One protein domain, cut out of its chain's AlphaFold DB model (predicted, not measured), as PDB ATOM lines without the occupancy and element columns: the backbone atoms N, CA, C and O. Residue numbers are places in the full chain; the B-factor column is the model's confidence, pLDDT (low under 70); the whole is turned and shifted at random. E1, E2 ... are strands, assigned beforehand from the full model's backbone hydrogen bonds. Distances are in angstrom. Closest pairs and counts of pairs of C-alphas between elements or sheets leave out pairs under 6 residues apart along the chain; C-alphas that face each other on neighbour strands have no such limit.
ATOM      1  N   MET A 163      24.400 -27.193  -0.442       83.44
ATOM      2  CA  MET A 163      23.846 -27.905   0.701       83.44
ATOM      3  C   MET A 163      22.362 -28.150   0.452       83.44
ATOM      4  O   MET A 163      21.619 -27.198   0.209       83.44
ATOM      5  N   ASN A 164      21.935 -29.403   0.573       81.69
ATOM      6  CA  ASN A 164      20.543 -29.814   0.433       81.69
ATOM      7  C   ASN A 164      20.055 -30.441   1.736       81.69
ATOM      8  O   ASN A 164      20.729 -31.291   2.306       81.69
ATOM      9  N   VAL A 165      18.881 -30.035   2.216       80.50
ATOM     10  CA  VAL A 165      18.244 -30.683   3.371       80.50
ATOM     11  C   VAL A 165      17.551 -31.951   2.887       80.50
ATOM     12  O   VAL A 165      16.634 -31.873   2.076       80.50
ATOM     13  N   THR A 166      17.975 -33.108   3.392       83.19
ATOM     14  CA  THR A 166      17.429 -34.419   3.004       83.19
ATOM     15  C   THR A 166      16.428 -34.969   4.009       83.19
ATOM     16  O   THR A 166      15.645 -35.863   3.690       83.19
ATOM     17  N   GLY A 167      16.402 -34.423   5.224       79.50
ATOM     18  CA  GLY A 167      15.388 -34.766   6.206       79.50
ATOM     19  C   GLY A 167      15.536 -34.004   7.510       79.50
ATOM     20  O   GLY A 167      16.599 -33.482   7.837       79.50
ATOM     21  N   ALA A 168      14.452 -33.978   8.276       80.19
ATOM     22  CA  ALA A 168      14.417 -33.418   9.614       80.19
ATOM     23  C   ALA A 168      13.547 -34.294  10.515       80.19
ATOM     24  O   ALA A 168      12.504 -34.790  10.090       80.19
ATOM     25  N   THR A 169      13.966 -34.477  11.763       81.44
ATOM     26  CA  THR A 169      13.158 -35.133  12.797       81.44
ATOM     27  C   THR A 169      13.161 -34.298  14.065       81.44
ATOM     28  O   THR A 169      14.136 -33.603  14.346       81.44
ATOM     29  N   VAL A 170      12.072 -34.373  14.825       79.56
ATOM     30  CA  VAL A 170      11.939 -33.733  16.133       79.56
ATOM     31  C   VAL A 170      11.210 -34.678  17.083       79.56
ATOM     32  O   VAL A 170      10.304 -35.414  16.683       79.56
ATOM     33  N   THR A 171      11.644 -34.700  18.334       82.31
ATOM     34  CA  THR A 171      11.051 -35.501  19.406       82.31
ATOM     35  C   THR A 171      10.086 -34.650  20.237       82.31
ATOM     36  O   THR A 171      10.217 -33.426  20.261       82.31
ATOM     37  N   PRO A 172       9.142 -35.264  20.976       80.00
ATOM     38  CA  PRO A 172       8.258 -34.532  21.890       80.00
ATOM     39  C   PRO A 172       8.991 -33.747  22.986       80.00
ATOM     40  O   PRO A 172       8.447 -32.773  23.497       80.00
ATOM     41  N   ASP A 173      10.207 -34.171  23.339       80.75
ATOM     42  CA  ASP A 173      11.041 -33.515  24.347       80.75
ATOM     43  C   ASP A 173      11.785 -32.290  23.788       80.75
ATOM     44  O   ASP A 173      12.404 -31.562  24.555       80.75
ATOM     45  N   GLY A 174      11.703 -32.037  22.476       76.94
ATOM     46  CA  GLY A 174      12.327 -30.889  21.814       76.94
ATOM     47  C   GLY A 174      13.686 -31.181  21.171       76.94
ATOM     48  O   GLY A 174      14.235 -30.305  20.504       76.94
ATOM     49  N   ASP A 175      14.223 -32.400  21.302       84.81
ATOM     50  CA  ASP A 175      15.430 -32.806  20.568       84.81
ATOM     51  C   ASP A 175      15.136 -32.919  19.075       84.81
ATOM     52  O   ASP A 175      14.122 -33.508  18.690       84.81
ATOM     53  N   TYR A 176      16.044 -32.428  18.238       82.75
ATOM     54  CA  TYR A 176      15.909 -32.495  16.787       82.75
ATOM     55  C   TYR A 176      17.175 -33.016  16.097       82.75
ATOM     56  O   TYR A 176      18.298 -32.903  16.597       82.75
ATOM     57  N   GLU A 177      16.984 -33.543  14.889       86.12
ATOM     58  CA  GLU A 177      18.048 -33.962  13.977       86.12
ATOM     59  C   GLU A 177      17.767 -33.412  12.573       86.12
ATOM     60  O   GLU A 177      16.722 -33.710  11.990       86.12
ATOM     61  N   LEU A 178      18.706 -32.636  12.031       83.31
ATOM     62  CA  LEU A 178      18.733 -32.172  10.647       83.31
ATOM     63  C   LEU A 178      19.724 -33.016   9.854       83.31
ATOM     64  O   LEU A 178      20.888 -33.125  10.233       83.31
ATOM     65  N   ARG A 179      19.280 -33.568   8.732       88.88
ATOM     66  CA  ARG A 179      20.131 -34.286   7.783       88.88
ATOM     67  C   ARG A 179      20.306 -33.421   6.551       88.88
ATOM     68  O   ARG A 179      19.319 -33.006   5.939       88.88
ATOM     69  N   VAL A 180      21.556 -33.139   6.211       86.94
ATOM     70  CA  VAL A 180      21.914 -32.417   4.993       86.94
ATOM     71  C   VAL A 180      22.915 -33.220   4.178       86.94
ATOM     72  O   VAL A 180      23.681 -34.012   4.722       86.94
ATOM     73  N   GLU A 181      22.912 -32.991   2.876       90.06
ATOM     74  CA  GLU A 181      23.943 -33.440   1.948       90.06
ATOM     75  C   GLU A 181      24.709 -32.229   1.440       90.06
ATOM     76  O   GLU A 181      24.111 -31.212   1.073       90.06
ATOM     77  N   LEU A 182      26.034 -32.337   1.437       89.00
ATOM     78  CA  LEU A 182      26.934 -31.304   0.954       89.00
ATOM     79  C   LEU A 182      27.619 -31.800  -0.308       89.00
ATOM     80  O   LEU A 182      28.384 -32.759  -0.254       89.00
ATOM     81  N   SER A 183      27.367 -31.125  -1.423       87.75
ATOM     82  CA  SER A 183      27.962 -31.454  -2.714       87.75
ATOM     83  C   SER A 183      29.129 -30.515  -2.998       87.75
ATOM     84  O   SER A 183      28.935 -29.297  -3.087       87.75
ATOM     85  N   ASN A 184      30.330 -31.073  -3.169       87.19
ATOM     86  CA  ASN A 184      31.536 -30.319  -3.504       87.19
ATOM     87  C   ASN A 184      31.990 -30.619  -4.944       87.19
ATOM     88  O   ASN A 184      32.756 -31.558  -5.161       87.19
ATOM     89  N   PRO A 185      31.573 -29.814  -5.936       85.38
ATOM     90  CA  PRO A 185      32.100 -29.915  -7.297       85.38
ATOM     91  C   PRO A 185      33.539 -29.385  -7.416       85.38
ATOM     92  O   PRO A 185      34.180 -29.572  -8.442       85.38
ATOM     93  N   GLY A 186      34.070 -28.694  -6.404       82.69
ATOM     94  CA  GLY A 186      35.391 -28.081  -6.460       82.69
ATOM     95  C   GLY A 186      36.533 -29.101  -6.592       82.69
ATOM     96  O   GLY A 186      36.365 -30.279  -6.281       82.69
ATOM     97  N   PRO A 187      37.724 -28.654  -7.032       82.94
ATOM     98  CA  PRO A 187      38.899 -29.515  -7.197       82.94
ATOM     99  C   PRO A 187      39.620 -29.837  -5.879       82.94
ATOM    100  O   PRO A 187      40.487 -30.706  -5.855       82.94
ATOM    101  N   GLU A 188      39.286 -29.135  -4.797       86.06
ATOM    102  CA  GLU A 188      39.919 -29.253  -3.484       86.06
ATOM    103  C   GLU A 188      38.875 -29.677  -2.439       86.06
ATOM    104  O   GLU A 188      37.698 -29.314  -2.564       86.06
ATOM    105  N   PRO A 189      39.272 -30.428  -1.398       89.75
ATOM    106  CA  PRO A 189      38.387 -30.730  -0.282       89.75
ATOM    107  C   PRO A 189      37.993 -29.449   0.467       89.75
ATOM    108  O   PRO A 189      38.822 -28.566   0.691       89.75
ATOM    109  N   VAL A 190      36.740 -29.376   0.914       90.44
ATOM    110  CA  VAL A 190      36.204 -28.232   1.670       90.44
ATOM    111  C   VAL A 190      35.727 -28.707   3.036       90.44
ATOM    112  O   VAL A 190      35.021 -29.707   3.136       90.44
ATOM    113  N   THR A 191      36.108 -28.008   4.105       93.25
ATOM    114  CA  THR A 191      35.623 -28.320   5.458       93.25
ATOM    115  C   THR A 191      34.456 -27.415   5.804       93.25
ATOM    116  O   THR A 191      34.612 -26.202   5.867       93.25
ATOM    117  N   VAL A 192      33.297 -28.017   6.053       91.12
ATOM    118  CA  VAL A 192      32.068 -27.321   6.424       91.12
ATOM    119  C   VAL A 192      31.823 -27.507   7.914       91.12
ATOM    120  O   VAL A 192      31.818 -28.633   8.413       91.12
ATOM    121  N   THR A 193      31.620 -26.405   8.633       90.00
ATOM    122  CA  THR A 193      31.335 -26.418  10.073       90.00
ATOM    123  C   THR A 193      29.974 -25.806  10.346       90.00
ATOM    124  O   THR A 193      29.686 -24.671   9.970       90.00
ATOM    125  N   SER A 194      29.130 -26.547  11.047       88.62
ATOM    126  CA  SER A 194      27.941 -25.999  11.668       88.62
ATOM    127  C   SER A 194      28.329 -25.394  13.005       88.62
ATOM    128  O   SER A 194      28.868 -26.093  13.854       88.62
ATOM    129  N   ALA A 195      28.119 -24.092  13.169       83.62
ATOM    130  CA  ALA A 195      28.575 -23.383  14.357       83.62
ATOM    131  C   ALA A 195      27.692 -23.700  15.568       83.62
ATOM    132  O   ALA A 195      26.468 -23.717  15.445       83.62
ATOM    133  N   GLU A 196      28.300 -23.859  16.744       87.62
ATOM    134  CA  GLU A 196      27.548 -23.965  17.995       87.62
ATOM    135  C   GLU A 196      26.735 -22.683  18.245       87.62
ATOM    136  O   GLU A 196      27.266 -21.568  18.198       87.62
ATOM    137  N   VAL A 197      25.440 -22.834  18.537       82.81
ATOM    138  CA  VAL A 197      24.564 -21.723  18.937       82.81
ATOM    139  C   VAL A 197      23.760 -22.132  20.162       82.81
ATOM    140  O   VAL A 197      23.129 -23.183  20.188       82.81
ATOM    141  N   SER A 198      23.745 -21.275  21.178       83.50
ATOM    142  CA  SER A 198      22.916 -21.445  22.373       83.50
ATOM    143  C   SER A 198      22.134 -20.165  22.642       83.50
ATOM    144  O   SER A 198      22.712 -19.077  22.664       83.50
ATOM    145  N   SER A 199      20.820 -20.279  22.839       77.19
ATOM    146  CA  SER A 199      19.950 -19.147  23.171       77.19
ATOM    147  C   SER A 199      18.757 -19.612  24.004       77.19
ATOM    148  O   SER A 199      17.942 -20.404  23.543       77.19
ATOM    149  N   GLY A 200      18.640 -19.121  25.241       79.75
ATOM    150  CA  GLY A 200      17.600 -19.579  26.165       79.75
ATOM    151  C   GLY A 200      17.728 -21.076  26.469       79.75
ATOM    152  O   GLY A 200      18.788 -21.524  26.899       79.75
ATOM    153  N   SER A 201      16.646 -21.829  26.263       77.50
ATOM    154  CA  SER A 201      16.614 -23.296  26.367       77.50
ATOM    155  C   SER A 201      17.020 -24.011  25.077       77.50
ATOM    156  O   SER A 201      17.068 -25.236  25.072       77.50
ATOM    157  N   SER A 202      17.298 -23.280  23.996       78.50
ATOM    158  CA  SER A 202      17.610 -23.872  22.701       78.50
ATOM    159  C   SER A 202      19.122 -24.039  22.505       78.50
ATOM    160  O   SER A 202      19.897 -23.116  22.787       78.50
ATOM    161  N   THR A 203      19.546 -25.199  21.996       84.75
ATOM    162  CA  THR A 203      20.951 -25.537  21.692       84.75
ATOM    163  C   THR A 203      21.100 -26.131  20.295       84.75
ATOM    164  O   THR A 203      20.246 -26.878  19.837       84.75
ATOM    165  N   TRP A 204      22.148 -25.722  19.587       84.25
ATOM    166  CA  TRP A 204      22.495 -26.147  18.240       84.25
ATOM    167  C   TRP A 204      23.934 -26.615  18.323       84.25
ATOM    168  O   TRP A 204      24.834 -25.827  18.621       84.25
ATOM    169  N   GLN A 205      24.129 -27.911  18.136       89.00
ATOM    170  CA  GLN A 205      25.410 -28.551  18.352       89.00
ATOM    171  C   GLN A 205      26.341 -28.261  17.184       89.00
ATOM    172  O   GLN A 205      25.942 -28.304  16.018       89.00
ATOM    173  N   GLU A 206      27.602 -27.999  17.515       91.81
ATOM    174  CA  GLU A 206      28.646 -27.960  16.507       91.81
ATOM    175  C   GLU A 206      28.784 -29.331  15.842       91.81
ATOM    176  O   GLU A 206      28.693 -30.387  16.473       91.81
ATOM    177  N   THR A 207      28.996 -29.317  14.536       93.25
ATOM    178  CA  THR A 207      29.364 -30.501  13.765       93.25
ATOM    179  C   THR A 207      30.226 -30.040  12.608       93.25
ATOM    180  O   THR A 207      29.986 -28.978  12.039       93.25
ATOM    181  N   THR A 208      31.206 -30.848  12.232       93.69
ATOM    182  CA  THR A 208      32.105 -30.555  11.120       93.69
ATOM    183  C   THR A 208      32.169 -31.759  10.201       93.69
ATOM    184  O   THR A 208      32.195 -32.898  10.665       93.69
ATOM    185  N   VAL A 209      32.230 -31.503   8.901       95.88
ATOM    186  CA  VAL A 209      32.496 -32.521   7.887       95.88
ATOM    187  C   VAL A 209      33.458 -31.957   6.851       95.88
ATOM    188  O   VAL A 209      33.376 -30.789   6.474       95.88
ATOM    189  N   THR A 210      34.395 -32.781   6.402       94.19
ATOM    190  CA  THR A 210      35.231 -32.468   5.245       94.19
ATOM    191  C   THR A 210      34.628 -33.169   4.045       94.19
ATOM    192  O   THR A 210      34.479 -34.383   4.077       94.19
ATOM    193  N   VAL A 211      34.297 -32.403   3.008       91.44
ATOM    194  CA  VAL A 211      33.714 -32.889   1.758       91.44
ATOM    195  C   VAL A 211      34.827 -32.968   0.713       91.44
ATOM    196  O   VAL A 211      35.299 -31.915   0.259       91.44
ATOM    197  N   PRO A 212      35.305 -34.172   0.347       90.50
ATOM    198  CA  PRO A 212      36.308 -34.324  -0.700       90.50
ATOM    199  C   PRO A 212      35.877 -33.698  -2.033       90.50
ATOM    200  O   PRO A 212      34.692 -33.510  -2.311       90.50
ATOM    201  N   ALA A 213      36.858 -33.380  -2.875       85.12
ATOM    202  CA  ALA A 213      36.617 -32.894  -4.228       85.12
ATOM    203  C   ALA A 213      35.793 -33.902  -5.044       85.12
ATOM    204  O   ALA A 213      36.106 -35.091  -5.049       85.12
ATOM    205  N   GLY A 214      34.765 -33.427  -5.746       81.75
ATOM    206  CA  GLY A 214      33.913 -34.258  -6.598       81.75
ATOM    207  C   GLY A 214      33.016 -35.241  -5.842       81.75
ATOM    208  O   GLY A 214      32.599 -36.227  -6.434       81.75
ATOM    209  N   THR A 215      32.722 -35.010  -4.559       85.75
ATOM    210  CA  THR A 215      31.909 -35.930  -3.742       85.75
ATOM    211  C   THR A 215      30.687 -35.255  -3.128       85.75
ATOM    212  O   THR A 215      30.557 -34.025  -3.135       85.75
ATOM    213  N   ILE A 216      29.785 -36.086  -2.602       88.69
ATOM    214  CA  ILE A 216      28.666 -35.677  -1.757       88.69
ATOM    215  C   ILE A 216      28.849 -36.352  -0.405       88.69
ATOM    216  O   ILE A 216      28.948 -37.576  -0.346       88.69
ATOM    217  N   GLU A 217      28.862 -35.566   0.667       92.94
ATOM    218  CA  GLU A 217      28.979 -36.089   2.029       92.94
ATOM    219  C   GLU A 217      27.743 -35.729   2.862       92.94
ATOM    220  O   GLU A 217      27.285 -34.577   2.832       92.94
ATOM    221  N   PRO A 218      27.190 -36.683   3.631       94.00
ATOM    222  CA  PRO A 218      26.118 -36.396   4.563       94.00
ATOM    223  C   PRO A 218      26.657 -35.681   5.807       94.00
ATOM    224  O   PRO A 218      27.739 -35.973   6.316       94.00
ATOM    225  N   MET A 219      25.847 -34.792   6.368       92.44
ATOM    226  CA  MET A 219      26.102 -34.144   7.649       92.44
ATOM    227  C   MET A 219      24.827 -34.152   8.483       92.44
ATOM    228  O   MET A 219      23.735 -33.849   8.001       92.44
ATOM    229  N   VAL A 220      24.976 -34.506   9.758       92.25
ATOM    230  CA  VAL A 220      23.872 -34.538  10.714       92.25
ATOM    231  C   VAL A 220      24.090 -33.449  11.743       92.25
ATOM    232  O   VAL A 220      25.075 -33.481  12.471       92.25
ATOM    233  N   ILE A 221      23.160 -32.506  11.818       87.75
ATOM    234  CA  ILE A 221      23.218 -31.402  12.768       87.75
ATOM    235  C   ILE A 221      22.135 -31.610  13.817       87.75
ATOM    236  O   ILE A 221      20.980 -31.889  13.497       87.75
ATOM    237  N   ARG A 222      22.519 -31.513  15.085       89.94
ATOM    238  CA  ARG A 222      21.655 -31.843  16.220       89.94
ATOM    239  C   ARG A 222      21.435 -30.643  17.104       89.94
ATOM    240  O   ARG A 222      22.215 -29.695  17.104       89.94
ATOM    241  N   GLY A 223      20.388 -30.719  17.898       86.44
ATOM    242  CA  GLY A 223      20.121 -29.706  18.890       86.44
ATOM    243  C   GLY A 223      18.860 -29.990  19.671       86.44
ATOM    244  O   GLY A 223      18.312 -31.091  19.629       86.44
ATOM    245  N   HIS A 224      18.444 -28.971  20.399       84.56
ATOM    246  CA  HIS A 224      17.305 -28.994  21.289       84.56
ATOM    247  C   HIS A 224      16.584 -27.654  21.182       84.56
ATOM    248  O   HIS A 224      17.235 -26.613  21.249       84.56
ATOM    249  N   GLY A 225      15.269 -27.677  21.005       75.56
ATOM    250  CA  GLY A 225      14.377 -26.526  21.137       75.56
ATOM    251  C   GLY A 225      13.424 -26.733  22.317       75.56
ATOM    252  O   GLY A 225      13.360 -27.831  22.868       75.56
ATOM    253  N   PRO A 226      12.676 -25.710  22.753       67.38
ATOM    254  CA  PRO A 226      11.727 -25.894  23.838       67.38
ATOM    255  C   PRO A 226      10.559 -26.811  23.399       67.38
ATOM    256  O   PRO A 226      10.200 -26.820  22.217       67.38
ATOM    257  N   PRO A 227       9.942 -27.586  24.315       63.41
ATOM    258  CA  PRO A 227       8.960 -28.624  23.966       63.41
ATOM    259  C   PRO A 227       7.752 -28.127  23.160       63.41
ATOM    260  O   PRO A 227       7.193 -28.861  22.348       63.41
ATOM    261  N   GLU A 228       7.344 -26.868  23.338       66.25
ATOM    262  CA  GLU A 228       6.271 -26.225  22.567       66.25
ATOM    263  C   GLU A 228       6.553 -26.125  21.056       66.25
ATOM    264  O   GLU A 228       5.625 -25.923  20.273       66.25
ATOM    265  N   CYS A 229       7.806 -26.312  20.643       59.53
ATOM    266  CA  CYS A 229       8.261 -26.258  19.260       59.53
ATOM    267  C   CYS A 229       8.378 -27.652  18.610       59.53
ATOM    268  O   CYS A 229       8.572 -27.763  17.402       59.53
ATOM    269  N   ALA A 230       8.136 -28.730  19.367       57.62
ATOM    270  CA  ALA A 230       8.193 -30.115  18.888       57.62
ATOM    271  C   ALA A 230       7.196 -30.454  17.756       57.62
ATOM    272  O   ALA A 230       7.304 -31.504  17.129       57.62
ATOM    273  N   ALA A 231       6.200 -29.603  17.490       52.97
ATOM    274  CA  ALA A 231       5.198 -29.823  16.442       52.97
ATOM    275  C   ALA A 231       5.579 -29.221  15.079       52.97
ATOM    276  O   ALA A 231       4.884 -29.452  14.090       52.97
ATOM    277  N   THR A 232       6.640 -28.421  15.009       51.91
ATOM    278  CA  THR A 232       7.091 -27.791  13.769       51.91
ATOM    279  C   THR A 232       8.600 -27.944  13.718       51.91
ATOM    280  O   THR A 232       9.288 -27.155  14.357       51.91
ATOM    281  N   PRO A 233       9.147 -28.948  12.997       50.56
ATOM    282  CA  PRO A 233      10.570 -28.908  12.700       50.56
ATOM    283  C   PRO A 233      10.826 -27.551  12.028       50.56
ATOM    284  O   PRO A 233      10.027 -27.174  11.162       50.56
ATOM    285  N   PRO A 234      11.878 -26.800  12.386       49.53
ATOM    286  CA  PRO A 234      11.994 -25.401  11.966       49.53
ATOM    287  C   PRO A 234      12.133 -25.179  10.444       49.53
ATOM    288  O   PRO A 234      12.421 -24.073   9.991       49.53
ATOM    289  N   TRP A 235      12.000 -26.228   9.624       61.12
ATOM    290  CA  TRP A 235      12.672 -26.345   8.337       61.12
ATOM    291  C   TRP A 235      11.825 -26.930   7.195       61.12
ATOM    292  O   TRP A 235      12.378 -27.157   6.123       61.12
ATOM    293  N   GLU A 236      10.500 -27.102   7.346       43.88
ATOM    294  CA  GLU A 236       9.620 -27.352   6.178       43.88
ATOM    295  C   GLU A 236       9.473 -26.114   5.268       43.88
ATOM    296  O   GLU A 236       9.042 -26.224   4.121       43.88
ATOM    297  N   SER A 237       9.893 -24.927   5.719       38.34
ATOM    298  CA  SER A 237       9.898 -23.729   4.878       38.34
ATOM    299  C   SER A 237      11.059 -22.789   5.200       38.34
ATOM    300  O   SER A 237      10.932 -21.881   6.014       38.34
ATOM    301  N   GLY A 238      12.166 -22.956   4.475       38.72
ATOM    302  CA  GLY A 238      13.027 -21.832   4.118       38.72
ATOM    303  C   GLY A 238      14.159 -21.490   5.088       38.72
ATOM    304  O   GLY A 238      13.998 -20.703   6.014       38.72
ATOM    305  N   HIS A 239      15.353 -21.907   4.664       42.97
ATOM    306  CA  HIS A 239      16.623 -21.187   4.809       42.97
ATOM    307  C   HIS A 239      17.468 -21.507   6.046       42.97
ATOM    308  O   HIS A 239      17.597 -20.713   6.970       42.97
ATOM    309  N   VAL A 240      18.221 -22.603   5.961       49.47
ATOM    310  CA  VAL A 240      19.575 -22.609   6.524       49.47
ATOM    311  C   VAL A 240      20.433 -21.707   5.634       49.47
ATOM    312  O   VAL A 240      20.534 -21.937   4.426       49.47
ATOM    313  N   ARG A 241      21.036 -20.658   6.204       46.72
ATOM    314  CA  ARG A 241      22.078 -19.911   5.494       46.72
ATOM    315  C   ARG A 241      23.364 -20.721   5.582       46.72
ATOM    316  O   ARG A 241      24.021 -20.741   6.620       46.72
ATOM    317  N   ALA A 242      23.692 -21.403   4.494       53.03
ATOM    318  CA  ALA A 242      25.059 -21.813   4.232       53.03
ATOM    319  C   ALA A 242      25.801 -20.573   3.711       53.03
ATOM    320  O   ALA A 242      25.809 -20.300   2.510       53.03
ATOM    321  N   ASP A 243      26.355 -19.767   4.621       52.25
ATOM    322  CA  ASP A 243      27.245 -18.662   4.255       52.25
ATOM    323  C   ASP A 243      28.611 -19.268   3.880       52.25
ATOM    324  O   ASP A 243      29.583 -19.197   4.634       52.25
ATOM    325  N   GLY A 244      28.670 -19.945   2.730       59.97
ATOM    326  CA  GLY A 244      29.838 -20.730   2.334       59.97
ATOM    327  C   GLY A 244      30.065 -21.935   3.256       59.97
ATOM    328  O   GLY A 244      29.201 -22.794   3.382       59.97
ATOM    329  N   GLU A 245      31.238 -21.997   3.888       78.06
ATOM    330  CA  GLU A 245      31.736 -23.129   4.692       78.06
ATOM    331  C   GLU A 245      31.163 -23.186   6.120       78.06
ATOM    332  O   GLU A 245      31.460 -24.111   6.878       78.06
ATOM    333  N   ILE A 246      30.357 -22.194   6.518       75.69
ATOM    334  CA  ILE A 246      29.764 -22.129   7.856       75.69
ATOM    335  C   ILE A 246      28.243 -22.216   7.762       75.69
ATOM    336  O   ILE A 246      27.587 -21.383   7.134       75.69
ATOM    337  N   ILE A 247      27.684 -23.197   8.466       75.81
ATOM    338  CA  ILE A 247      26.243 -23.406   8.591       75.81
ATOM    339  C   ILE A 247      25.761 -22.808   9.911       75.81
ATOM    340  O   ILE A 247      26.285 -23.134  10.980       75.81
ATOM    341  N   ARG A 248      24.732 -21.957   9.850       71.38
ATOM    342  CA  ARG A 248      24.061 -21.394  11.031       71.38
ATOM    343  C   ARG A 248      22.540 -21.520  10.917       71.38
ATOM    344  O   ARG A 248      22.017 -21.451   9.799       71.38
ATOM    345  N   PRO A 249      21.814 -21.623  12.046       64.94
ATOM    346  CA  PRO A 249      20.372 -21.402  12.035       64.94
ATOM    347  C   PRO A 249      20.066 -19.966  11.569       64.94
ATOM    348  O   PRO A 249      20.814 -19.034  11.877       64.94
TER     349      PRO A 249
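AT A GLANCE: This is residues 163 to 249 of the 255 residues of an uncharacterized protein of Nocardioides sp. zg-579 (UniProt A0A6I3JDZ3). A curled wall of strands, open along one side, makes a trough: E1, E2 and E7 lie side by side, followed by a long two-stranded ribbon in which E3 runs on into E4 and E5 runs on into E6. The small hairpin of E8 and E9 continues from E3 and folds over towards the first residue of E1, leaving the trough only partly closed. The printed part has 87 residues with no named helix and nine named strands, E1 to E9 in chain order, in an antiparallel sheet E1, E2, E7, E5, E4 and a mixed sheet E6, E3, E9, E8; the class is all strand. It is compact, with a radius of gyration of the C-alphas of 13.5 A, and a rod in outline, spanning 44 by 21 by 17 A.

HOW THE PARTS SIT: E1, residues 163 to 170, bends by 58 degrees at residue 166 and forms an antiparallel hairpin with E2, residues 175 to 184, with N 164 and O 181 2.9 A apart. On the other side of E2 is E7, residues 215 to 224, antiparallel at 160 degrees, with N 178 and O 221 2.8 A apart. E3, residues 190 to 194, runs on into E4, residues 197 to 199, at 13 degrees. E5, residues 202 to 204, forms a hairpin with E4, with N 204 and O 197 2.8 A apart, and is antiparallel to E7, with N 203 and O 224 2.8 A apart. E5 runs on into E6, residues 207 to 211, at 26 degrees. E6 is antiparallel to E3, with N 192 and O 209 2.8 A apart; its closest C-alphas to E7 are those of Val 211 and Glu 217, 5.7 A. E8, residues 241 to 243, and E9, residues 246 to 248, form a hairpin, with N 243 and O 246 3.2 A apart. E9 is parallel to E3, with N 247 and O 193 2.9 A apart. The closest C-alphas of E1 and E8 are those of Met 163 and Ala 242, 7.1 A.

IN THESE COORDINATES: E1 begins at C-alpha 163, (23.846, -27.905, 0.701), and is 20.3 A long. E2 is 29.1 A and E7 29.8 A; E3 is 13.2 A and E6 13.0 A. E7 ends at C-alpha 224, (17.305, -28.994, 21.289), and E9 at C-alpha 248, (24.061, -21.394, 11.031).

THE WHOLE: The two C-alphas farthest apart are those of Pro 187 and Glu 228, 44.3 A. The printed part has no cut. The link from E7 to E8, residues 225 to 240, is long; the other links are tight. Mean pLDDT of the printed part is 78.0; residues 226 to 244 and residue 249 are under 70.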